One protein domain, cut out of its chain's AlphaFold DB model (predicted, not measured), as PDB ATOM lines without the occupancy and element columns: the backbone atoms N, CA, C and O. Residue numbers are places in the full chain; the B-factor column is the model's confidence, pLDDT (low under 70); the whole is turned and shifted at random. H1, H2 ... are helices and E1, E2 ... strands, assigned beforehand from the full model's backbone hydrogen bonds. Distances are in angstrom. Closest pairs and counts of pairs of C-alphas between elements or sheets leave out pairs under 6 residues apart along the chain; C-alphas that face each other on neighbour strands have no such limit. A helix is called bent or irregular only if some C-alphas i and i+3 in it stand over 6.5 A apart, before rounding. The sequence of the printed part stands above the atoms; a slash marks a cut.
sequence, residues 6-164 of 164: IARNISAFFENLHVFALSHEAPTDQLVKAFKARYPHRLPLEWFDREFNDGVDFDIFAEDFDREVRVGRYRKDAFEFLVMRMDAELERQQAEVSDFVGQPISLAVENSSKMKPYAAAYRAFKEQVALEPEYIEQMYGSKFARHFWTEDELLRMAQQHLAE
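Overview. This is residues 6 to 164 of the 164 residues of an uncharacterized protein of Methyloceanibacter caenitepidi (UniProt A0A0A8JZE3). A two-strand hairpin, E1 and E2, with H5 alongside makes one end of a long body, and a cluster of helices, H1, H2, H3, H6, H7 and H9, makes the other. H4, joined to the cluster through H8, reaches toward the hairpin on one side, and residues 102 to 118 run back from H5 to H6 on another. The printed part has 159 residues with nine named helices and two named strands, in the order H1 H2 H3 H4 E1 E2 H5 H6 H7 H8 H9; the sheet, E1 - E2, is antiparallel, and the class is mostly helix. It is only just compact, close to loose, with a radius of gyration of the C-alphas of 17.6 A, and spans 50 by 34 by 30 A.

Arrangement. Begin at the antiparallel hairpin of E1, residues 71 to 76, and E2, residues 79 to 84, where N 72 and O 83 are within hydrogen-bond range at 2.8 A. The closest C-alphas of E2 and H5, residues 90 to 101, are those of Leu 82 and Phe 100, 7.3 A apart. H4, residues 43 to 56, is irregular, with C-alphas 45 and 48 7.4 A apart. With residues 44 to 46 alone it touches H8, residues 143 to 148, at Leu 45 and Phe 144, whose C-alphas, the closest, are 5.4 A apart; they are about perpendicular at 84 degrees. H7, residues 133 to 140, touches H9, residues 151 to 162, at a shallow tilt of 33 degrees, only just short of steep, opposite ways; the closest C-alphas, of Tyr 140 and Leu 154, are 6.0 A apart. Farther on, H3, residues 28 to 38, touches H6, residues 119 to 128, about perpendicular at 74 degrees; the closest C-alphas, of Thr 28 and Phe 125, are 5.6 A apart. H1, residues 6 to 15, is close to but not clearly touching H3, and so is H2, residues 17 to 20; the closest C-alphas are Phe 13 and Phe 35, 6.9 A, and Phe 20 and Ala 34, 7.6 A. Every O i to N i+4 pair is within hydrogen-bond range in H1, H3, H5, H6, H7 and H8, against 5 of 10 in H4 and 7 of 8 in H9; H2 is too short for one.

Along the chain. Find C-alpha 71 at (-27.116, -18.687, 119.762); from there E1 runs 16.9 A, and E2 returns over 16.4 A. H4 covers 18.9 A, H9 16.5 A, H5 16.4 A and H3 15.0 A. H1 begins at C-alpha 6, (-22.446, -28.749, 136.333), and H9 ends at C-alpha 162, (-28.231, -24.840, 147.555).

Size, cuts and confidence. The two C-alphas farthest apart, of Pro 27 and Asp 77, are 51.4 A apart. The printed part has no cut; the links H4 to E1 and H5 to H6 are long. Mean pLDDT of the printed part is 91.9, and residues 110 to 117 and 163 to 164 are under 70.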
ATOM      1  N   ILE A   6     -22.203 -27.717 135.315       97.38
ATOM      2  CA  ILE A   6     -22.446 -28.749 136.333       97.38
ATOM      3  C   ILE A   6     -23.166 -29.952 135.718       97.38
ATOM      4  O   ILE A   6     -22.675 -31.078 135.831       97.38
ATOM      5  N   ALA A   7     -24.272 -29.750 135.000       94.62
ATOM      6  CA  ALA A   7     -25.004 -30.818 134.322       94.62
ATOM      7  C   ALA A   7     -24.135 -31.522 133.279       94.62
ATOM      8  O   ALA A   7     -24.197 -32.746 133.145       94.62
ATOM      9  N   ARG A   8     -23.276 -30.785 132.561       95.31
ATOM     10  CA  ARG A   8     -22.294 -31.371 131.641       95.31
ATOM     11  C   ARG A   8     -21.282 -32.245 132.376       95.31
ATOM     12  O   ARG A   8     -20.929 -33.306 131.854       95.31
ATOM     13  N   ASN A   9     -20.809 -31.823 133.543       97.25
ATOM     14  CA  ASN A   9     -19.878 -32.608 134.347       97.25
ATOM     15  C   ASN A   9     -20.529 -33.892 134.860       97.25
ATOM     16  O   ASN A   9     -19.991 -34.973 134.634       97.25
ATOM     17  N   ILE A  10     -21.718 -33.794 135.458       95.31
ATOM     18  CA  ILE A  10     -22.473 -34.956 135.946       95.31
ATOM     19  C   ILE A  10     -22.768 -35.922 134.790       95.31
ATOM     20  O   ILE A  10     -22.488 -37.116 134.884       95.31
ATOM     21  N   SER A  11     -23.267 -35.413 133.658       92.50
ATOM     22  CA  SER A  11     -23.575 -36.239 132.488       92.50
ATOM     23  C   SER A  11     -22.348 -36.983 131.964       92.50
ATOM     24  O   SER A  11     -22.457 -38.165 131.647       92.50
ATOM     25  N   ALA A  12     -21.195 -36.323 131.854       94.06
ATOM     26  CA  ALA A  12     -19.996 -36.970 131.332       94.06
ATOM     27  C   ALA A  12     -19.309 -37.884 132.338       94.06
ATOM     28  O   ALA A  12     -18.695 -38.860 131.917       94.06
ATOM     29  N   PHE A  13     -19.419 -37.609 133.637       96.12
ATOM     30  CA  PHE A  13     -18.984 -38.543 134.667       96.12
ATOM     31  C   PHE A  13     -19.726 -39.877 134.527       96.12
ATOM     32  O   PHE A  13     -19.085 -40.922 134.460       96.12
ATOM     33  N   PHE A  14     -21.054 -39.832 134.378       93.62
ATOM     34  CA  PHE A  14     -21.871 -41.031 134.180       93.62
ATOM     35  C   PHE A  14     -21.583 -41.745 132.857       93.62
ATOM     36  O   PHE A  14     -21.416 -42.960 132.844       93.62
ATOM     37  N   GLU A  15     -21.440 -41.006 131.755       90.88
ATOM     38  CA  GLU A  15     -21.083 -41.610 130.463       90.88
ATOM     39  C   GLU A  15     -19.721 -42.335 130.520       90.88
ATOM     40  O   GLU A  15     -19.501 -43.317 129.815       90.88
ATOM     41  N   ASN A  16     -18.813 -41.883 131.393       93.19
ATOM     42  CA  ASN A  16     -17.424 -42.337 131.447       93.19
ATOM     43  C   ASN A  16     -17.027 -42.999 132.780       93.19
ATOM     44  O   ASN A  16     -15.847 -42.989 133.129       93.19
ATOM     45  N   LEU A  17     -17.958 -43.619 133.521       94.12
ATOM     46  CA  LEU A  17     -17.643 -44.272 134.810       94.12
ATOM     47  C   LEU A  17     -16.500 -45.292 134.718       94.12
ATOM     48  O   LEU A  17     -15.699 -45.419 135.647       94.12
ATOM     49  N   HIS A  18     -16.377 -45.967 133.575       93.12
ATOM     50  CA  HIS A  18     -15.315 -46.936 133.308       93.12
ATOM     51  C   HIS A  18     -13.905 -46.324 133.418       93.12
ATOM     52  O   HIS A  18     -12.996 -46.991 133.908       93.12
ATOM     53  N   VAL A  19     -13.725 -45.042 133.068       94.56
ATOM     54  CA  VAL A  19     -12.454 -44.303 133.237       94.56
ATOM     55  C   VAL A  19     -12.063 -44.206 134.713       94.56
ATOM     56  O   VAL A  19     -10.885 -44.167 135.067       94.56
ATOM     57  N   PHE A  20     -13.055 -44.225 135.602       94.31
ATOM     58  CA  PHE A  20     -12.861 -44.184 137.043       94.31
ATOM     59  C   PHE A  20     -12.828 -45.581 137.684       94.31
ATOM     60  O   PHE A  20     -12.767 -45.666 138.912       94.31
ATOM     61  N   ALA A  21     -12.816 -46.661 136.892       95.06
ATOM     62  CA  ALA A  21     -12.990 -48.038 137.363       95.06
ATOM     63  C   ALA A  21     -14.279 -48.218 138.194       95.06
ATOM     64  O   ALA A  21     -14.297 -48.918 139.204       95.06
ATOM     65  N   LEU A  22     -15.348 -47.534 137.780       94.94
ATOM     66  CA  LEU A  22     -16.679 -47.593 138.380       94.94
ATOM     67  C   LEU A  22     -17.698 -48.117 137.367       94.94
ATOM     68  O   LEU A  22     -17.478 -48.086 136.156       94.94
ATOM     69  N   SER A  23     -18.844 -48.559 137.877       94.38
ATOM     70  CA  SER A  23     -20.013 -48.924 137.082       94.38
ATOM     71  C   SER A  23     -21.256 -48.227 137.631       94.38
ATOM     72  O   SER A  23     -21.249 -47.674 138.731       94.38
ATOM     73  N   HIS A  24     -22.345 -48.283 136.871       91.75
ATOM     74  CA  HIS A  24     -23.642 -47.748 137.287       91.75
ATOM     75  C   HIS A  24     -24.280 -48.512 138.459       91.75
ATOM     76  O   HIS A  24     -25.267 -48.045 139.013       91.75
ATOM     77  N   GLU A  25     -23.735 -49.671 138.828       93.00
ATOM     78  CA  GLU A  25     -24.182 -50.482 139.967       93.00
ATOM     79  C   GLU A  25     -23.432 -50.130 141.261       93.00
ATOM     80  O   GLU A  25     -23.759 -50.652 142.325       93.00
ATOM     81  N   ALA A  26     -22.415 -49.264 141.184       94.38
ATOM     82  CA  ALA A  26     -21.665 -48.841 142.355       94.38
ATOM     83  C   ALA A  26     -22.569 -48.091 143.357       94.38
ATOM     84  O   ALA A  26     -23.470 -47.354 142.942       94.38
ATOM     85  N   PRO A  27     -22.301 -48.222 144.671       95.88
ATOM     86  CA  PRO A  27     -22.973 -47.437 145.699       95.88
ATOM     87  C   PRO A  27     -22.932 -45.930 145.410       95.88
ATOM     88  O   PRO A  27     -21.915 -45.387 144.970       95.88
ATOM     89  N   THR A  28     -24.046 -45.240 145.655       95.75
ATOM     90  CA  THR A  28     -24.190 -43.816 145.322       95.75
ATOM     91  C   THR A  28     -23.165 -42.933 146.033       95.75
ATOM     92  O   THR A  28     -22.612 -42.026 145.416       95.75
ATOM     93  N   ASP A  29     -22.833 -43.229 147.287       96.31
ATOM     94  CA  ASP A  29     -21.800 -42.531 148.058       96.31
ATOM     95  C   ASP A  29     -20.407 -42.674 147.419       96.31
ATOM     96  O   ASP A  29     -19.635 -41.711 147.366       96.31
ATOM     97  N   GLN A  30     -20.100 -43.847 146.854       96.69
ATOM     98  CA  GLN A  30     -18.871 -44.071 146.098       96.69
ATOM     99  C   GLN A  30     -18.850 -43.243 144.806       96.69
ATOM    100  O   GLN A  30     -17.812 -42.659 144.476       96.69
ATOM    101  N   LEU A  31     -19.980 -43.159 144.095       97.12
ATOM    102  CA  LEU A  31     -20.119 -42.322 142.900       97.12
ATOM    103  C   LEU A  31     -19.933 -40.835 143.240       97.12
ATOM    104  O   LEU A  31     -19.156 -40.159 142.568       97.12
ATOM    105  N   VAL A  32     -20.571 -40.339 144.306       96.81
ATOM    106  CA  VAL A  32     -20.433 -38.951 144.791       96.81
ATOM    107  C   VAL A  32     -18.987 -38.647 145.169       96.81
ATOM    108  O   VAL A  32     -18.418 -37.656 144.705       96.81
ATOM    109  N   LYS A  33     -18.349 -39.524 145.952       96.62
ATOM    110  CA  LYS A  33     -16.947 -39.362 146.351       96.62
ATOM    111  C   LYS A  33     -16.016 -39.319 145.142       96.62
ATOM    112  O   LYS A  33     -15.106 -38.495 145.094       96.62
ATOM    113  N   ALA A  34     -16.225 -40.204 144.168       97.44
ATOM    114  CA  ALA A  34     -15.404 -40.247 142.968       97.44
ATOM    115  C   ALA A  34     -15.626 -39.034 142.063       97.44
ATOM    116  O   ALA A  34     -14.645 -38.509 141.544       97.44
ATOM    117  N   PHE A  35     -16.868 -38.569 141.913       97.69
ATOM    118  CA  PHE A  35     -17.174 -37.349 141.173       97.69
ATOM    119  C   PHE A  35     -16.379 -36.176 141.745       97.69
ATOM    120  O   PHE A  35     -15.528 -35.643 141.043       97.69
ATOM    121  N   LYS A  36     -16.553 -35.877 143.038       96.44
ATOM    122  CA  LYS A  36     -15.896 -34.744 143.710       96.44
ATOM    123  C   LYS A  36     -14.368 -34.817 143.701       96.44
ATOM    124  O   LYS A  36     -13.697 -33.800 143.582       96.44
ATOM    125  N   ALA A  37     -13.806 -36.014 143.880       96.00
ATOM    126  CA  ALA A  37     -12.366 -36.167 144.080       96.00
ATOM    127  C   ALA A  37     -11.572 -36.419 142.791       96.00
ATOM    128  O   ALA A  37     -10.363 -36.197 142.773       96.00
ATOM    129  N   ARG A  38     -12.201 -36.971 141.745       96.38
ATOM    130  CA  ARG A  38     -11.480 -37.507 140.575       96.38
ATOM    131  C   ARG A  38     -11.937 -36.911 139.255       96.38
ATOM    132  O   ARG A  38     -11.161 -36.960 138.302       96.38
ATOM    133  N   TYR A  39     -13.166 -36.404 139.154       97.56
ATOM    134  CA  TYR A  39     -13.630 -35.846 137.893       97.56
ATOM    135  C   TYR A  39     -12.946 -34.489 137.640       97.56
ATOM    136  O   TYR A  39     -12.925 -33.628 138.521       97.56
ATOM    137  N   PRO A  40     -12.376 -34.250 136.448       96.69
ATOM    138  CA  PRO A  40     -11.735 -32.979 136.123       96.69
ATOM    139  C   PRO A  40     -12.790 -31.887 135.868       96.69
ATOM    140  O   PRO A  40     -13.171 -31.590 134.737       96.69
ATOM    141  N   HIS A  41     -13.274 -31.268 136.942       97.50
ATOM    142  CA  HIS A  41     -14.418 -30.352 136.909       97.50
ATOM    143  C   HIS A  41     -14.241 -29.095 136.051       97.50
ATOM    144  O   HIS A  41     -15.231 -28.535 135.584       97.50
ATOM    145  N   ARG A  42     -12.999 -28.652 135.828       97.56
ATOM    146  CA  ARG A  42     -12.691 -27.441 135.050       97.56
ATOM    147  C   ARG A  42     -12.749 -27.652 133.534       97.56
ATOM    148  O   ARG A  42     -12.725 -26.667 132.807       97.56
ATOM    149  N   LEU A  43     -12.895 -28.894 133.054       95.88
ATOM    150  CA  LEU A  43     -12.968 -29.206 131.620       95.88
ATOM    151  C   LEU A  43     -13.916 -28.296 130.814       95.88
ATOM    152  O   LEU A  43     -13.456 -27.745 129.818       95.88
ATOM    153  N   PRO A  44     -15.203 -28.104 131.182       95.94
ATOM    154  CA  PRO A  44     -16.088 -27.222 130.418       95.94
ATOM    155  C   PRO A  44     -15.657 -25.751 130.461       95.94
ATOM    156  O   PRO A  44     -15.917 -25.029 129.506       95.94
ATOM    157  N   LEU A  45     -14.995 -25.317 131.537       97.69
ATOM    158  CA  LEU A  45     -14.594 -23.922 131.729       97.69
ATOM    159  C   LEU A  45     -13.393 -23.545 130.859       97.69
ATOM    160  O   LEU A  45     -13.274 -22.398 130.447       97.69
ATOM    161  N   GLU A  46     -12.513 -24.511 130.599       95.81
ATOM    162  CA  GLU A  46     -11.226 -24.301 129.926       95.81
ATOM    163  C   GLU A  46     -11.231 -24.746 128.462       95.81
ATOM    164  O   GLU A  46     -10.276 -24.469 127.744       95.81
ATOM    165  N   TRP A  47     -12.272 -25.453 128.008       95.69
ATOM    166  CA  TRP A  47     -12.296 -26.047 126.669       95.69
ATOM    167  C   TRP A  47     -12.125 -25.008 125.557       95.69
ATOM    168  O   TRP A  47     -11.343 -25.231 124.640       95.69
ATOM    169  N   PHE A  48     -12.821 -23.869 125.645       95.81
ATOM    170  CA  PHE A  48     -12.693 -22.825 124.628       95.81
ATOM    171  C   PHE A  48     -11.292 -22.229 124.607       95.81
ATOM    172  O   PHE A  48     -10.706 -22.155 123.537       95.81
ATOM    173  N   ASP A  49     -10.734 -21.886 125.769       93.62
ATOM    174  CA  ASP A  49      -9.381 -21.332 125.841       93.62
ATOM    175  C   ASP A  49      -8.346 -22.332 125.290       93.62
ATOM    176  O   ASP A  49      -7.491 -21.952 124.502       93.62
ATOM    177  N   ARG A  50      -8.456 -23.621 125.642       91.25
ATOM    178  CA  ARG A  50      -7.450 -24.642 125.298       91.25
ATOM    179  C   ARG A  50      -7.558 -25.228 123.894       91.25
ATOM    180  O   ARG A  50      -6.541 -25.599 123.321       91.25
ATOM    181  N   GLU A  51      -8.772 -25.430 123.394       91.31
ATOM    182  CA  GLU A  51      -9.006 -26.254 122.198       91.31
ATOM    183  C   GLU A  51      -9.570 -25.441 121.028       91.31
ATOM    184  O   GLU A  51      -9.370 -25.812 119.873       91.31
ATOM    185  N   PHE A  52     -10.283 -24.346 121.303       93.00
ATOM    186  CA  PHE A  52     -10.927 -23.541 120.265       93.00
ATOM    187  C   PHE A  52     -10.141 -22.265 119.975       93.00
ATOM    188  O   PHE A  52      -9.634 -22.111 118.868       93.00
ATOM    189  N   ASN A  53      -9.992 -21.389 120.969       91.94
ATOM    190  CA  ASN A  53      -9.404 -20.066 120.813       91.94
ATOM    191  C   ASN A  53      -7.987 -20.142 120.235       91.94
ATOM    192  O   ASN A  53      -7.712 -19.501 119.225       91.94
ATOM    193  N   ASP A  54      -7.133 -20.989 120.813       88.50
ATOM    194  CA  ASP A  54      -5.763 -21.206 120.335       88.50
ATOM    195  C   ASP A  54      -5.723 -21.888 118.954       88.50
ATOM    196  O   ASP A  54      -4.854 -21.600 118.132       88.50
ATOM    197  N   GLY A  55      -6.669 -22.791 118.675       87.19
ATOM    198  CA  GLY A  55      -6.694 -23.588 117.445       87.19
ATOM    199  C   GLY A  55      -7.097 -22.803 116.193       87.19
ATOM    200  O   GLY A  55      -6.650 -23.134 115.095       87.19
ATOM    201  N   VAL A  56      -7.933 -21.772 116.347       88.19
ATOM    202  CA  VAL A  56      -8.419 -20.923 115.239       88.19
ATOM    203  C   VAL A  56      -8.024 -19.447 115.378       88.19
ATOM    204  O   VAL A  56      -8.433 -18.616 114.561       88.19
ATOM    205  N   ASP A  57      -7.203 -19.123 116.383       91.44
ATOM    206  CA  ASP A  57      -6.761 -17.763 116.709       91.44
ATOM    207  C   ASP A  57      -7.961 -16.803 116.843       91.44
ATOM    208  O   ASP A  57      -8.059 -15.783 116.169       91.44
ATOM    209  N   PHE A  58      -8.964 -17.181 117.634       93.75
ATOM    210  CA  PHE A  58     -10.215 -16.428 117.762       93.75
ATOM    211  C   PHE A  58     -10.737 -16.493 119.195       93.75
ATOM    212  O   PHE A  58     -11.123 -17.561 119.660       93.75
ATOM    213  N   ASP A  59     -10.760 -15.361 119.902       95.06
ATOM    214  CA  ASP A  59     -11.259 -15.323 121.276       95.06
ATOM    215  C   ASP A  59     -12.784 -15.219 121.310       95.06
ATOM    216  O   ASP A  59     -13.348 -14.129 121.226       95.06
ATOM    217  N   ILE A  60     -13.452 -16.359 121.507       95.44
ATOM    218  CA  ILE A  60     -14.916 -16.400 121.620       95.44
ATOM    219  C   ILE A  60     -15.448 -15.477 122.721       95.44
ATOM    220  O   ILE A  60     -16.557 -14.968 122.613       95.44
ATOM    221  N   PHE A  61     -14.674 -15.253 123.787       96.56
ATOM    222  CA  PHE A  61     -15.132 -14.505 124.951       96.56
ATOM    223  C   PHE A  61     -15.050 -12.991 124.770       96.56
ATOM    224  O   PHE A  61     -15.631 -12.267 125.581       96.56
ATOM    225  N   ALA A  62     -14.333 -12.531 123.742       95.88
ATOM    226  CA  ALA A  62     -14.257 -11.127 123.357       95.88
ATOM    227  C   ALA A  62     -15.441 -10.691 122.479       95.88
ATOM    228  O   ALA A  62     -15.686  -9.495 122.341       95.88
ATOM    229  N   GLU A  63     -16.170 -11.647 121.906       96.06
ATOM    230  CA  GLU A  63     -17.316 -11.394 121.039       96.06
ATOM    231  C   GLU A  63     -18.631 -11.421 121.823       96.06
ATOM    232  O   GLU A  63     -18.739 -12.044 122.878       96.06
ATOM    233  N   ASP A  64     -19.671 -10.777 121.304       95.31
ATOM    234  CA  ASP A  64     -20.977 -10.813 121.960       95.31
ATOM    235  C   ASP A  64     -21.669 -12.171 121.752       95.31
ATOM    236  O   ASP A  64     -21.658 -12.763 120.669       95.31
ATOM    237  N   PHE A  65     -22.324 -12.669 122.798       97.19
ATOM    238  CA  PHE A  65     -23.217 -13.822 122.725       97.19
ATOM    239  C   PHE A  65     -24.599 -13.404 123.217       97.19
ATOM    240  O   PHE A  65     -24.756 -12.990 124.369       97.19
ATOM    241  N   ASP A  66     -25.612 -13.521 122.358       94.38
ATOM    242  CA  ASP A  66     -26.990 -13.237 122.744       94.38
ATOM    243  C   ASP A  66     -27.516 -14.376 123.629       94.38
ATOM    244  O   ASP A  66     -27.841 -15.476 123.174       94.38
ATOM    245  N   ARG A  67     -27.563 -14.107 124.934       95.62
ATOM    246  CA  ARG A  67     -27.959 -15.071 125.969       95.62
ATOM    247  C   ARG A  67     -29.462 -15.352 125.970       95.62
ATOM    248  O   ARG A  67     -29.851 -16.438 126.391       95.62
ATOM    249  N   GLU A  68     -30.277 -14.421 125.477       92.06
ATOM    250  CA  GLU A  68     -31.728 -14.598 125.347       92.06
ATOM    251  C   GLU A  68     -32.038 -15.514 124.164       92.06
ATOM    252  O   GLU A  68     -32.814 -16.463 124.269       92.06
ATOM    253  N   VAL A  69     -31.351 -15.280 123.046       91.25
ATOM    254  CA  VAL A  69     -31.456 -16.099 121.835       91.25
ATOM    255  C   VAL A  69     -30.705 -17.430 121.962       91.25
ATOM    256  O   VAL A  69     -31.043 -18.396 121.275       91.25
ATOM    257  N   ARG A  70     -29.715 -17.511 122.861       96.56
ATOM    258  CA  ARG A  70     -28.902 -18.704 123.168       96.56
ATOM    259  C   ARG A  70     -28.090 -19.233 121.983       96.56
ATOM    260  O   ARG A  70     -27.663 -20.398 121.989       96.56
ATOM    261  N   VAL A  71     -27.855 -18.382 120.988       94.88
ATOM    262  CA  VAL A  71     -27.116 -18.687 119.762       94.88
ATOM    263  C   VAL A  71     -26.218 -17.507 119.407       94.88
ATOM    264  O   VAL A  71     -26.647 -16.359 119.446       94.88
ATOM    265  N   GLY A  72     -24.977 -17.812 119.040       95.12
ATOM    266  CA  GLY A  72     -23.982 -16.873 118.547       95.12
ATOM    267  C   GLY A  72     -23.441 -17.333 117.200       95.12
ATOM    268  O   GLY A  72     -23.180 -18.524 116.992       95.12
ATOM    269  N   ARG A  73     -23.281 -16.380 116.283       95.38
ATOM    270  CA  ARG A  73     -22.700 -16.592 114.959       95.38
ATOM    271  C   ARG A  73     -21.532 -15.652 114.779       95.38
ATOM    272  O   ARG A  73     -21.665 -14.452 114.991       95.38
ATOM    273  N   TYR A  74     -20.414 -16.213 114.353       95.44
ATOM    274  CA  TYR A  74     -19.160 -15.488 114.257       95.44
ATOM    275  C   TYR A  74     -18.476 -15.798 112.940       95.44
ATOM    276  O   TYR A  74     -18.652 -16.877 112.371       95.44
ATOM    277  N   ARG A  75     -17.663 -14.856 112.469       93.69
ATOM    278  CA  ARG A  75     -16.867 -15.030 111.260       93.69
ATOM    279  C   ARG A  75     -15.488 -14.425 111.464       93.69
ATOM    280  O   ARG A  75     -15.386 -13.244 111.782       93.69
ATOM    281  N   LYS A  76     -14.446 -15.219 111.227       93.19
ATOM    282  CA  LYS A  76     -13.049 -14.771 111.192       93.19
ATOM    283  C   LYS A  76     -12.391 -15.315 109.933       93.19
ATOM    284  O   LYS A  76     -12.293 -16.525 109.757       93.19
ATOM    285  N   ASP A  77     -11.935 -14.417 109.066       90.38
ATOM    286  CA  ASP A  77     -11.322 -14.761 107.781       90.38
ATOM    287  C   ASP A  77     -12.204 -15.719 106.955       90.38
ATOM    288  O   ASP A  77     -13.310 -15.354 106.549       90.38
ATOM    289  N   ALA A  78     -11.714 -16.938 106.712       89.56
ATOM    290  CA  ALA A  78     -12.404 -18.001 105.985       89.56
ATOM    291  C   ALA A  78     -13.222 -18.942 106.892       89.56
ATOM    292  O   ALA A  78     -13.818 -19.893 106.392       89.56
ATOM    293  N   PHE A  79     -13.234 -18.710 108.206       91.69
ATOM    294  CA  PHE A  79     -13.964 -19.524 109.169       91.69
ATOM    295  C   PHE A  79     -15.281 -18.863 109.569       91.69
ATOM    296  O   PHE A  79     -15.330 -17.679 109.908       91.69
ATOM    297  N   GLU A  80     -16.336 -19.669 109.585       94.38
ATOM    298  CA  GLU A  80     -17.629 -19.331 110.166       94.38
ATOM    299  C   GLU A  80     -17.882 -20.260 111.351       94.38
ATOM    300  O   GLU A  80     -17.639 -21.468 111.281       94.38
ATOM    301  N   PHE A  81     -18.358 -19.696 112.456       95.12
ATOM    302  CA  PHE A  81     -18.603 -20.424 113.691       95.12
ATOM    303  C   PHE A  81     -20.056 -20.258 114.111       95.12
ATOM    304  O   PHE A  81     -20.565 -19.141 114.203       95.12
ATOM    305  N   LEU A  82     -20.699 -21.378 114.434       96.00
ATOM    306  CA  LEU A  82     -22.010 -21.410 115.068       96.00
ATOM    307  C   LEU A  82     -21.872 -21.989 116.475       96.00
ATOM    308  O   LEU A  82     -21.532 -23.162 116.664       96.00
ATOM    309  N   VAL A  83     -22.180 -21.171 117.476       96.56
ATOM    310  CA  VAL A  83     -22.215 -21.579 118.879       96.56
ATOM    311  C   VAL A  83     -23.658 -21.538 119.356       96.56
ATOM    312  O   VAL A  83     -24.318 -20.514 119.292       96.56
ATOM    313  N   MET A  84     -24.161 -22.662 119.857       95.75
ATOM    314  CA  MET A  84     -25.519 -22.769 120.395       95.75
ATOM    315  C   MET A  84     -25.474 -23.395 121.775       95.75
ATOM    316  O   MET A  84     -24.718 -24.357 121.979       95.75
ATOM    317  N   ARG A  85     -26.314 -22.924 122.697       95.88
ATOM    318  CA  ARG A  85     -26.567 -23.666 123.931       95.88
ATOM    319  C   ARG A  85     -27.484 -24.853 123.667       95.88
ATOM    320  O   ARG A  85     -28.391 -24.814 122.839       95.88
ATOM    321  N   MET A  86     -27.241 -25.934 124.393       91.25
ATOM    322  CA  MET A  86     -28.012 -27.170 124.243       91.25
ATOM    323  C   MET A  86     -29.406 -27.113 124.856       91.25
ATOM    324  O   MET A  86     -30.215 -27.980 124.553       91.25
ATOM    325  N   ASP A  87     -29.681 -26.110 125.683       91.25
ATOM    326  CA  ASP A  87     -31.001 -25.798 126.226       91.25
ATOM    327  C   ASP A  87     -31.756 -24.739 125.397       91.25
ATOM    328  O   ASP A  87     -32.783 -24.230 125.842       91.25
ATOM    329  N   ALA A  88     -31.266 -24.386 124.202       90.88
ATOM    330  CA  ALA A  88     -32.063 -23.663 123.214       90.88
ATOM    331  C   ALA A  88     -33.188 -24.560 122.660       90.88
ATOM    332  O   ALA A  88     -33.056 -25.784 122.633       90.88
ATOM    333  N   GLU A  89     -34.285 -23.946 122.213       90.25
ATOM    334  CA  GLU A  89     -35.427 -24.657 121.624       90.25
ATOM    335  C   GLU A  89     -35.002 -25.478 120.396       90.25
ATOM    336  O   GLU A  89     -34.182 -25.026 119.592       90.25
ATOM    337  N   LEU A  90     -35.558 -26.684 120.235       89.50
ATOM    338  CA  LEU A  90     -35.156 -27.616 119.174       89.50
ATOM    339  C   LEU A  90     -35.409 -27.024 117.783       89.50
ATOM    340  O   LEU A  90     -34.561 -27.122 116.897       89.50
ATOM    341  N   GLU A  91     -36.555 -26.371 117.608       90.81
ATOM    342  CA  GLU A  91     -36.947 -25.691 116.377       90.81
ATOM    343  C   GLU A  91     -35.954 -24.576 116.036       90.81
ATOM    344  O   GLU A  91     -35.548 -24.436 114.880       90.81
ATOM    345  N   ARG A  92     -35.500 -23.825 117.050       90.75
ATOM    346  CA  ARG A  92     -34.489 -22.781 116.878       90.75
ATOM    347  C   ARG A  92     -33.141 -23.373 116.491       90.75
ATOM    348  O   ARG A  92     -32.541 -22.910 115.527       90.75
ATOM    349  N   GLN A  93     -32.682 -24.407 117.193       91.38
ATOM    350  CA  GLN A  93     -31.438 -25.105 116.859       91.38
ATOM    351  C   GLN A  93     -31.471 -25.633 115.422       91.38
ATOM    352  O   GLN A  93     -30.515 -25.461 114.670       91.38
ATOM    353  N   GLN A  94     -32.588 -26.237 115.013       93.75
ATOM    354  CA  GLN A  94     -32.750 -26.764 113.665       93.75
ATOM    355  C   GLN A  94     -32.701 -25.655 112.610       93.75
ATOM    356  O   GLN A  94     -32.024 -25.823 111.595       93.75
ATOM    357  N   ALA A  95     -33.388 -24.534 112.845       93.62
ATOM    358  CA  ALA A  95     -33.370 -23.383 111.949       93.62
ATOM    359  C   ALA A  95     -31.956 -22.798 111.804       93.62
ATOM    360  O   ALA A  95     -31.486 -22.596 110.688       93.62
ATOM    361  N   GLU A  96     -31.255 -22.602 112.919       94.56
ATOM    362  CA  GLU A  96     -29.912 -22.019 112.945       94.56
ATOM    363  C   GLU A  96     -28.878 -22.892 112.250       94.56
ATOM    364  O   GLU A  96     -28.056 -22.376 111.496       94.56
ATOM    365  N   VAL A  97     -28.929 -24.210 112.462       94.81
ATOM    366  CA  VAL A  97     -28.026 -25.127 111.768       94.81
ATOM    367  C   VAL A  97     -28.387 -25.218 110.291       94.81
ATOM    368  O   VAL A  97     -27.475 -25.184 109.477       94.81
ATOM    369  N   SER A  98     -29.676 -25.301 109.935       95.69
ATOM    370  CA  SER A  98     -30.103 -25.377 108.527       95.69
ATOM    371  C   SER A  98     -29.604 -24.177 107.727       95.69
ATOM    372  O   SER A  98     -29.074 -24.332 106.630       95.69
ATOM    373  N   ASP A  99     -29.744 -22.984 108.304       95.12
ATOM    374  CA  ASP A  99     -29.258 -21.752 107.700       95.12
ATOM    375  C   ASP A  99     -27.720 -21.708 107.665       95.12
ATOM    376  O   ASP A  99     -27.142 -21.373 106.638       95.12
ATOM    377  N   PHE A 100     -27.042 -22.157 108.727       95.31
ATOM    378  CA  PHE A 100     -25.577 -22.207 108.777       95.31
ATOM    379  C   PHE A 100     -24.965 -23.163 107.742       95.31
ATOM    380  O   PHE A 100     -23.921 -22.865 107.173       95.31
ATOM    381  N   VAL A 101     -25.602 -24.308 107.471       94.75
ATOM    382  CA  VAL A 101     -25.123 -25.263 106.454       94.75
ATOM    383  C   VAL A 101     -25.675 -24.992 105.051       94.75
ATOM    384  O   VAL A 101     -25.298 -25.685 104.106       94.75
ATOM    385  N   GLY A 102     -26.587 -24.026 104.901       95.88
ATOM    386  CA  GLY A 102     -27.223 -23.683 103.627       95.88
ATOM    387  C   GLY A 102     -28.186 -24.744 103.074       95.88
ATOM    388  O   GLY A 102     -28.478 -24.739 101.878       95.88
ATOM    389  N   GLN A 103     -28.677 -25.667 103.906       96.00
ATOM    390  CA  GLN A 103     -29.647 -26.691 103.501       96.00
ATOM    391  C   GLN A 103     -30.552 -27.113 104.665       96.00
ATOM    392  O   GLN A 103     -30.112 -27.109 105.815       96.00
ATOM    393  N   PRO A 104     -31.804 -27.529 104.400       95.00
ATOM    394  CA  PRO A 104     -32.700 -27.999 105.448       95.00
ATOM    395  C   PRO A 104     -32.128 -29.220 106.169       95.00
ATOM    396  O   PRO A 104     -31.788 -30.221 105.533       95.00
ATOM    397  N   ILE A 105     -32.081 -29.161 107.498       92.25
ATOM    398  CA  ILE A 105     -31.748 -30.310 108.337       92.25
ATOM    399  C   ILE A 105     -32.901 -30.653 109.282       92.25
ATOM    400  O   ILE A 105     -33.741 -29.811 109.593       92.25
ATOM    401  N   SER A 106     -32.926 -31.900 109.750       89.88
ATOM    402  CA  SER A 106     -33.854 -32.364 110.783       89.88
ATOM    403  C   SER A 106     -33.059 -32.790 112.009       89.88
ATOM    404  O   SER A 106     -32.163 -33.630 111.898       89.88
ATOM    405  N   LEU A 107     -33.358 -32.197 113.164       85.50
ATOM    406  CA  LEU A 107     -32.739 -32.559 114.434       85.50
ATOM    407  C   LEU A 107     -33.690 -33.438 115.246       85.50
ATOM    408  O   LEU A 107     -34.853 -33.103 115.448       85.50
ATOM    409  N   ALA A 108     -33.172 -34.554 115.756       80.62
ATOM    410  CA  ALA A 108     -33.888 -35.433 116.671       80.62
ATOM    411  C   ALA A 108     -33.207 -35.449 118.044       80.62
ATOM    412  O   ALA A 108     -31.979 -35.430 118.160       80.62
ATOM    413  N   VAL A 109     -34.010 -35.521 119.107       70.12
ATOM    414  CA  VAL A 109     -33.503 -35.641 120.479       70.12
ATOM    415  C   VAL A 109     -33.186 -37.106 120.772       70.12
ATOM    416  O   VAL A 109     -34.046 -37.861 121.217       70.12
ATOM    417  N   GLU A 110     -31.942 -37.517 120.535       66.81
ATOM    418  CA  GLU A 110     -31.511 -38.907 120.763       66.81
ATOM    419  C   GLU A 110     -30.861 -39.114 122.150       66.81
ATOM    420  O   GLU A 110     -30.959 -40.178 122.758       66.81
ATOM    421  N   ASN A 111     -30.280 -38.060 122.734       62.38
ATOM    422  CA  ASN A 111     -29.544 -38.111 124.007       62.38
ATOM    423  C   ASN A 111     -30.437 -37.982 125.258       62.38
ATOM    424  O   ASN A 111     -30.128 -37.230 126.185       62.38
ATOM    425  N   SER A 112     -31.547 -38.718 125.314       58.50
ATOM    426  CA  SER A 112     -32.396 -38.766 126.509       58.50
ATOM    427  C   SER A 112     -31.868 -39.812 127.496       58.50
ATOM    428  O   SER A 112     -32.105 -41.012 127.354       58.50
ATOM    429  N   SER A 113     -31.174 -39.362 128.547       57.44
ATOM    430  CA  SER A 113     -30.707 -40.217 129.656       57.44
ATOM    431  C   SER A 113     -31.837 -40.986 130.357       57.44
ATOM    432  O   SER A 113     -31.573 -41.983 131.023       57.44
ATOM    433  N   LYS A 114     -33.102 -40.575 130.163       51.72
ATOM    434  CA  LYS A 114     -34.295 -41.240 130.710       51.72
ATOM    435  C   LYS A 114     -34.491 -42.674 130.203       51.72
ATOM    436  O   LYS A 114     -35.159 -43.441 130.885       51.72
ATOM    437  N   MET A 115     -33.918 -43.036 129.052       53.84
ATOM    438  CA  MET A 115     -34.007 -44.396 128.494       53.84
ATOM    439  C   MET A 115     -32.752 -45.241 128.725       53.84
ATOM    440  O   MET A 115     -32.719 -46.411 128.346       53.84
ATOM    441  N   LYS A 116     -31.702 -44.673 129.327       67.31
ATOM    442  CA  LYS A 116     -30.451 -45.403 129.516       67.31
ATOM    443  C   LYS A 116     -30.555 -46.339 130.733       67.31
ATOM    444  O   LYS A 116     -31.179 -45.960 131.729       67.31
ATOM    445  N   PRO A 117     -29.909 -47.523 130.710       68.75
ATOM    446  CA  PRO A 117     -29.966 -48.512 131.799       68.75
ATOM    447  C   PRO A 117     -29.595 -47.967 133.189       68.75
ATOM    448  O   PRO A 117     -29.957 -48.547 134.207       68.75
ATOM    449  N   TYR A 118     -28.894 -46.832 133.240       79.62
ATOM    450  CA  TYR A 118     -28.393 -46.208 134.460       79.62
ATOM    451  C   TYR A 118     -29.252 -45.068 135.022       79.62
ATOM    452  O   TYR A 118     -28.830 -44.387 135.958       79.62
ATOM    453  N   ALA A 119     -30.458 -44.843 134.490       84.00
ATOM    454  CA  ALA A 119     -31.331 -43.757 134.939       84.00
ATOM    455  C   ALA A 119     -31.619 -43.790 136.455       84.00
ATOM    456  O   ALA A 119     -31.763 -42.739 137.078       84.00
ATOM    457  N   ALA A 120     -31.673 -44.980 137.068       87.62
ATOM    458  CA  ALA A 120     -31.852 -45.127 138.514       87.62
ATOM    459  C   ALA A 120     -30.647 -44.600 139.313       87.62
ATOM    460  O   ALA A 120     -30.828 -43.745 140.177       87.62
ATOM    461  N   ALA A 121     -29.430 -45.040 138.978       91.00
ATOM    462  CA  ALA A 121     -28.203 -44.588 139.631       91.00
ATOM    463  C   ALA A 121     -27.972 -43.082 139.447       91.00
ATOM    464  O   ALA A 121     -27.569 -42.395 140.380       91.00
ATOM    465  N   TYR A 122     -28.293 -42.555 138.262       91.50
ATOM    466  CA  TYR A 122     -28.213 -41.124 137.971       91.50
ATOM    467  C   TYR A 122     -29.153 -40.294 138.854       91.50
ATOM    468  O   TYR A 122     -28.744 -39.266 139.389       91.50
ATOM    469  N   ARG A 123     -30.407 -40.739 139.028       90.25
ATOM    470  CA  ARG A 123     -31.374 -40.074 139.919       90.25
ATOM    471  C   ARG A 123     -30.917 -40.114 141.373       90.25
ATOM    472  O   ARG A 123     -30.827 -39.059 141.985       90.25
ATOM    473  N   ALA A 124     -30.539 -41.291 141.870       92.75
ATOM    474  CA  ALA A 124     -30.056 -41.445 143.241       92.75
ATOM    475  C   ALA A 124     -28.821 -40.572 143.517       92.75
ATOM    476  O   ALA A 124     -28.720 -39.954 144.569       92.75
ATOM    477  N   PHE A 125     -27.896 -40.479 142.554       95.06
ATOM    478  CA  PHE A 125     -26.749 -39.579 142.643       95.06
ATOM    479  C   PHE A 125     -27.172 -38.119 142.733       95.06
ATOM    480  O   PHE A 125     -26.694 -37.412 143.610       95.06
ATOM    481  N   LYS A 126     -28.071 -37.671 141.849       92.38
ATOM    482  CA  LYS A 126     -28.571 -36.294 141.859       92.38
ATOM    483  C   LYS A 126     -29.243 -35.920 143.181       92.38
ATOM    484  O   LYS A 126     -29.062 -34.805 143.624       92.38
ATOM    485  N   GLU A 127     -29.967 -36.846 143.799       91.25
ATOM    486  CA  GLU A 127     -30.635 -36.630 145.092       91.25
ATOM    487  C   GLU A 127     -29.662 -36.590 146.286       91.25
ATOM    488  O   GLU A 127     -30.033 -36.132 147.358       91.25
ATOM    489  N   GLN A 128     -28.433 -37.100 146.135       91.62
ATOM    490  CA  GLN A 128     -27.453 -37.211 147.228       91.62
ATOM    491  C   GLN A 128     -26.223 -36.316 147.045       91.62
ATOM    492  O   GLN A 128     -25.427 -36.153 147.976       91.62
ATOM    493  N   VAL A 129     -26.005 -35.781 145.844       93.69
ATOM    494  CA  VAL A 129     -24.827 -34.975 145.532       93.69
ATOM    495  C   VAL A 129     -24.978 -33.568 146.113       93.69
ATOM    496  O   VAL A 129     -25.372 -32.631 145.438       93.69
ATOM    497  N   ALA A 130     -24.595 -33.402 147.376       93.75
ATOM    498  CA  ALA A 130     -24.470 -32.078 147.977       93.75
ATOM    499  C   ALA A 130     -23.241 -31.364 147.396       93.75
ATOM    500  O   ALA A 130     -22.111 -31.768 147.683       93.75
ATOM    501  N   LEU A 131     -23.433 -30.346 146.558       95.12
ATOM    502  CA  LEU A 131     -22.338 -29.586 145.953       95.12
ATOM    503  C   LEU A 131     -21.882 -28.453 146.877       95.12
ATOM    504  O   LEU A 131     -22.692 -27.700 147.408       95.12
ATOM    505  N   GLU A 132     -20.572 -28.325 147.060       95.06
ATOM    506  CA  GLU A 132     -19.982 -27.284 147.894       95.06
ATOM    507  C   GLU A 132     -20.237 -25.883 147.292       95.06
ATOM    508  O   GLU A 132     -20.093 -25.714 146.075       95.06
ATOM    509  N   PRO A 133     -20.563 -24.851 148.098       95.88
ATOM    510  CA  PRO A 133     -20.771 -23.489 147.596       95.88
ATOM    511  C   PRO A 133     -19.599 -22.962 146.761       95.88
ATOM    512  O   PRO A 133     -19.805 -22.311 145.738       95.88
ATOM    513  N   GLU A 134     -18.365 -23.299 147.142       96.25
ATOM    514  CA  GLU A 134     -17.156 -22.928 146.410       96.25
ATOM    515  C   GLU A 134     -17.105 -23.573 145.019       96.25
ATOM    516  O   GLU A 134     -16.644 -22.948 144.064       96.25
ATOM    517  N   TYR A 135     -17.598 -24.809 144.882       97.44
ATOM    518  CA  TYR A 135     -17.708 -25.484 143.590       97.44
ATOM    519  C   TYR A 135     -18.766 -24.815 142.709       97.44
ATOM    520  O   TYR A 135     -18.522 -24.569 141.527       97.44
ATOM    521  N   ILE A 136     -19.925 -24.483 143.279       97.62
ATOM    522  CA  ILE A 136     -21.008 -23.803 142.556       97.62
ATOM    523  C   ILE A 136     -20.523 -22.439 142.042       97.62
ATOM    524  O   ILE A 136     -20.678 -22.147 140.855       97.62
ATOM    525  N   GLU A 137     -19.861 -21.648 142.892       97.62
ATOM    526  CA  GLU A 137     -19.273 -20.361 142.498       97.62
ATOM    527  C   GLU A 137     -18.168 -20.539 141.451       97.62
ATOM    528  O   GLU A 137     -18.110 -19.785 140.484       97.62
ATOM    529  N   GLN A 138     -17.324 -21.569 141.563       97.81
ATOM    530  CA  GLN A 138     -16.317 -21.855 140.539       97.81
ATOM    531  C   GLN A 138     -16.953 -22.110 139.165       97.81
ATOM    532  O   GLN A 138     -16.415 -21.674 138.146       97.81
ATOM    533  N   MET A 139     -18.074 -22.833 139.120       98.25
ATOM    534  CA  MET A 139     -18.745 -23.180 137.869       98.25
ATOM    535  C   MET A 139     -19.512 -21.985 137.295       98.25
ATOM    536  O   MET A 139     -19.268 -21.607 136.147       98.25
ATOM    537  N   TYR A 140     -20.394 -21.358 138.077       98.19
ATOM    538  CA  TYR A 140     -21.281 -20.285 137.605       98.19
ATOM    539  C   TYR A 140     -20.661 -18.885 137.642       98.19
ATOM    540  O   TYR A 140     -21.045 -18.025 136.853       98.19
ATOM    541  N   GLY A 141     -19.648 -18.664 138.476       97.69
ATOM    542  CA  GLY A 141     -18.840 -17.445 138.488       97.69
ATOM    543  C   GLY A 141     -17.761 -17.399 137.400       97.69
ATOM    544  O   GLY A 141     -17.087 -16.381 137.240       97.69
ATOM    545  N   SER A 142     -17.582 -18.480 136.636       98.25
ATOM    546  CA  SER A 142     -16.554 -18.577 135.594       98.25
ATOM    547  C   SER A 142     -16.790 -17.631 134.407       98.25
ATOM    548  O   SER A 142     -17.929 -17.300 134.071       98.25
ATOM    549  N   LYS A 143     -15.702 -17.270 133.698       97.38
ATOM    550  CA  LYS A 143     -15.763 -16.557 132.401       97.38
ATOM    551  C   LYS A 143     -16.704 -17.273 131.427       97.38
ATOM    552  O   LYS A 143     -17.536 -16.638 130.793       97.38
ATOM    553  N   PHE A 144     -16.599 -18.600 131.372       98.25
ATOM    554  CA  PHE A 144     -17.440 -19.454 130.543       98.25
ATOM    555  C   PHE A 144     -18.931 -19.269 130.840       98.25
ATOM    556  O   PHE A 144     -19.709 -18.949 129.943       98.25
ATOM    557  N   ALA A 145     -19.334 -19.436 132.098       98.06
ATOM    558  CA  ALA A 145     -20.741 -19.386 132.466       98.06
ATOM    559  C   ALA A 145     -21.322 -17.970 132.312       98.06
ATOM    560  O   ALA A 145     -22.387 -17.799 131.725       98.06
ATOM    561  N   ARG A 146     -20.582 -16.943 132.745       97.69
ATOM    562  CA  ARG A 146     -21.004 -15.537 132.619       97.69
ATOM    563  C   ARG A 146     -21.102 -15.056 131.176       97.69
ATOM    564  O   ARG A 146     -21.835 -14.114 130.903       97.69
ATOM    565  N   HIS A 147     -20.371 -15.673 130.255       98.00
ATOM    566  CA  HIS A 147     -20.449 -15.325 128.844       98.00
ATOM    567  C   HIS A 147     -21.720 -15.895 128.187       98.00
ATOM    568  O   HIS A 147     -22.433 -15.154 127.511       98.00
ATOM    569  N   PHE A 148     -22.055 -17.167 128.441       98.19
ATOM    570  CA  PHE A 148     -23.149 -17.862 127.745       98.19
ATOM    571  C   PHE A 148     -24.522 -17.819 128.450       98.19
ATOM    572  O   PHE A 148     -25.542 -18.048 127.796       98.19
ATOM    573  N   TRP A 149     -24.589 -17.526 129.751       98.06
ATOM    574  CA  TRP A 149     -25.847 -17.440 130.512       98.06
ATOM    575  C   TRP A 149     -26.071 -16.049 131.088       98.06
ATOM    576  O   TRP A 149     -25.121 -15.328 131.389       98.06
ATOM    577  N   THR A 150     -27.340 -15.671 131.252       97.62
ATOM    578  CA  THR A 150     -27.684 -14.433 131.963       97.62
ATOM    579  C   THR A 150     -27.428 -14.577 133.459       97.62
ATOM    580  O   THR A 150     -27.440 -15.683 134.002       97.62
ATOM    581  N   GLU A 151     -27.218 -13.456 134.150       96.94
ATOM    582  CA  GLU A 151     -27.040 -13.461 135.608       96.94
ATOM    583  C   GLU A 151     -28.239 -14.101 136.317       96.94
ATOM    584  O   GLU A 151     -28.068 -14.941 137.197       96.94
ATOM    585  N   ASP A 152     -29.452 -13.797 135.856       97.56
ATOM    586  CA  ASP A 152     -30.694 -14.382 136.355       97.56
ATOM    587  C   ASP A 152     -30.747 -15.908 136.193       97.56
ATOM    588  O   ASP A 152     -31.213 -16.620 137.087       97.56
ATOM    589  N   GLU A 153     -30.285 -16.439 135.057       97.38
ATOM    590  CA  GLU A 153     -30.173 -17.885 134.859       97.38
ATOM    591  C   GLU A 153     -29.151 -18.495 135.818       97.38
ATOM    592  O   GLU A 153     -29.454 -19.496 136.468       97.38
ATOM    593  N   LEU A 154     -27.970 -17.885 135.942       97.69
ATOM    594  CA  LEU A 154     -26.898 -18.364 136.817       97.69
ATOM    595  C   LEU A 154     -27.331 -18.386 138.286       97.69
ATOM    596  O   LEU A 154     -27.109 -19.384 138.970       97.69
ATOM    597  N   LEU A 155     -28.014 -17.338 138.754       96.75
ATOM    598  CA  LEU A 155     -28.550 -17.262 140.114       96.75
ATOM    599  C   LEU A 155     -29.595 -18.348 140.376       96.75
ATOM    600  O   LEU A 155     -29.524 -19.031 141.398       96.75
ATOM    601  N   ARG A 156     -30.540 -18.554 139.447       96.88
ATOM    602  CA  ARG A 156     -31.542 -19.624 139.576       96.88
ATOM    603  C   ARG A 156     -30.896 -21.005 139.612       96.88
ATOM    604  O   ARG A 156     -31.289 -21.829 140.432       96.88
ATOM    605  N   MET A 157     -29.916 -21.262 138.746       95.94
ATOM    606  CA  MET A 157     -29.204 -22.541 138.720       95.94
ATOM    607  C   MET A 157     -28.394 -22.759 140.001       95.94
ATOM    608  O   MET A 157     -28.446 -23.844 140.568       95.94
ATOM    609  N   ALA A 158     -27.711 -21.734 140.516       95.50
ATOM    610  CA  ALA A 158     -26.989 -21.818 141.784       95.50
ATOM    611  C   ALA A 158     -27.929 -22.135 142.960       95.50
ATOM    612  O   ALA A 158     -27.631 -23.013 143.766       95.50
ATOM    613  N   GLN A 159     -29.089 -21.473 143.031       93.62
ATOM    614  CA  GLN A 159     -30.087 -21.706 144.081       93.62
ATOM    615  C   GLN A 159     -30.639 -23.134 144.074       93.62
ATOM    616  O   GLN A 159     -30.886 -23.681 145.146       93.62
ATOM    617  N   GLN A 160     -30.803 -23.750 142.899       90.88
ATOM    618  CA  GLN A 160     -31.269 -25.137 142.794       90.88
ATOM    619  C   GLN A 160     -30.342 -26.122 143.514       90.88
ATOM    620  O   GLN A 160     -30.842 -27.060 144.117       90.88
ATOM    621  N   HIS A 161     -29.027 -25.886 143.514       88.81
ATOM    622  CA  HIS A 161     -28.062 -26.760 144.198       88.81
ATOM    623  C   HIS A 161     -27.879 -26.436 145.688       88.81
ATOM    624  O   HIS A 161     -27.292 -27.233 146.407       88.81
ATOM    625  N   LEU A 162     -28.328 -25.262 146.148       80.69
ATOM    626  CA  LEU A 162     -28.231 -24.840 147.555       80.69
ATOM    627  C   LEU A 162     -29.497 -25.155 148.368       80.69
ATOM    628  O   LEU A 162     -29.472 -25.072 149.594       80.69
ATOM    629  N   ALA A 163     -30.611 -25.434 147.688       64.75
ATOM    630  CA  ALA A 163     -31.905 -25.733 148.298       64.75
ATOM    631  C   ALA A 163     -32.159 -27.242 148.509       64.75
ATOM    632  O   ALA A 163     -33.209 -27.596 149.050       64.75
ATOM    633  N   GLU A 164     -31.228 -28.097 148.076       53.78
ATOM    634  CA  GLU A 164     -31.212 -29.561 148.249       53.78
ATOM    635  C   GLU A 164     -30.320 -29.964 149.436       53.78
ATOM    636  O   GLU A 164     -30.743 -30.860 150.203       53.78
TER     637      GLU A 164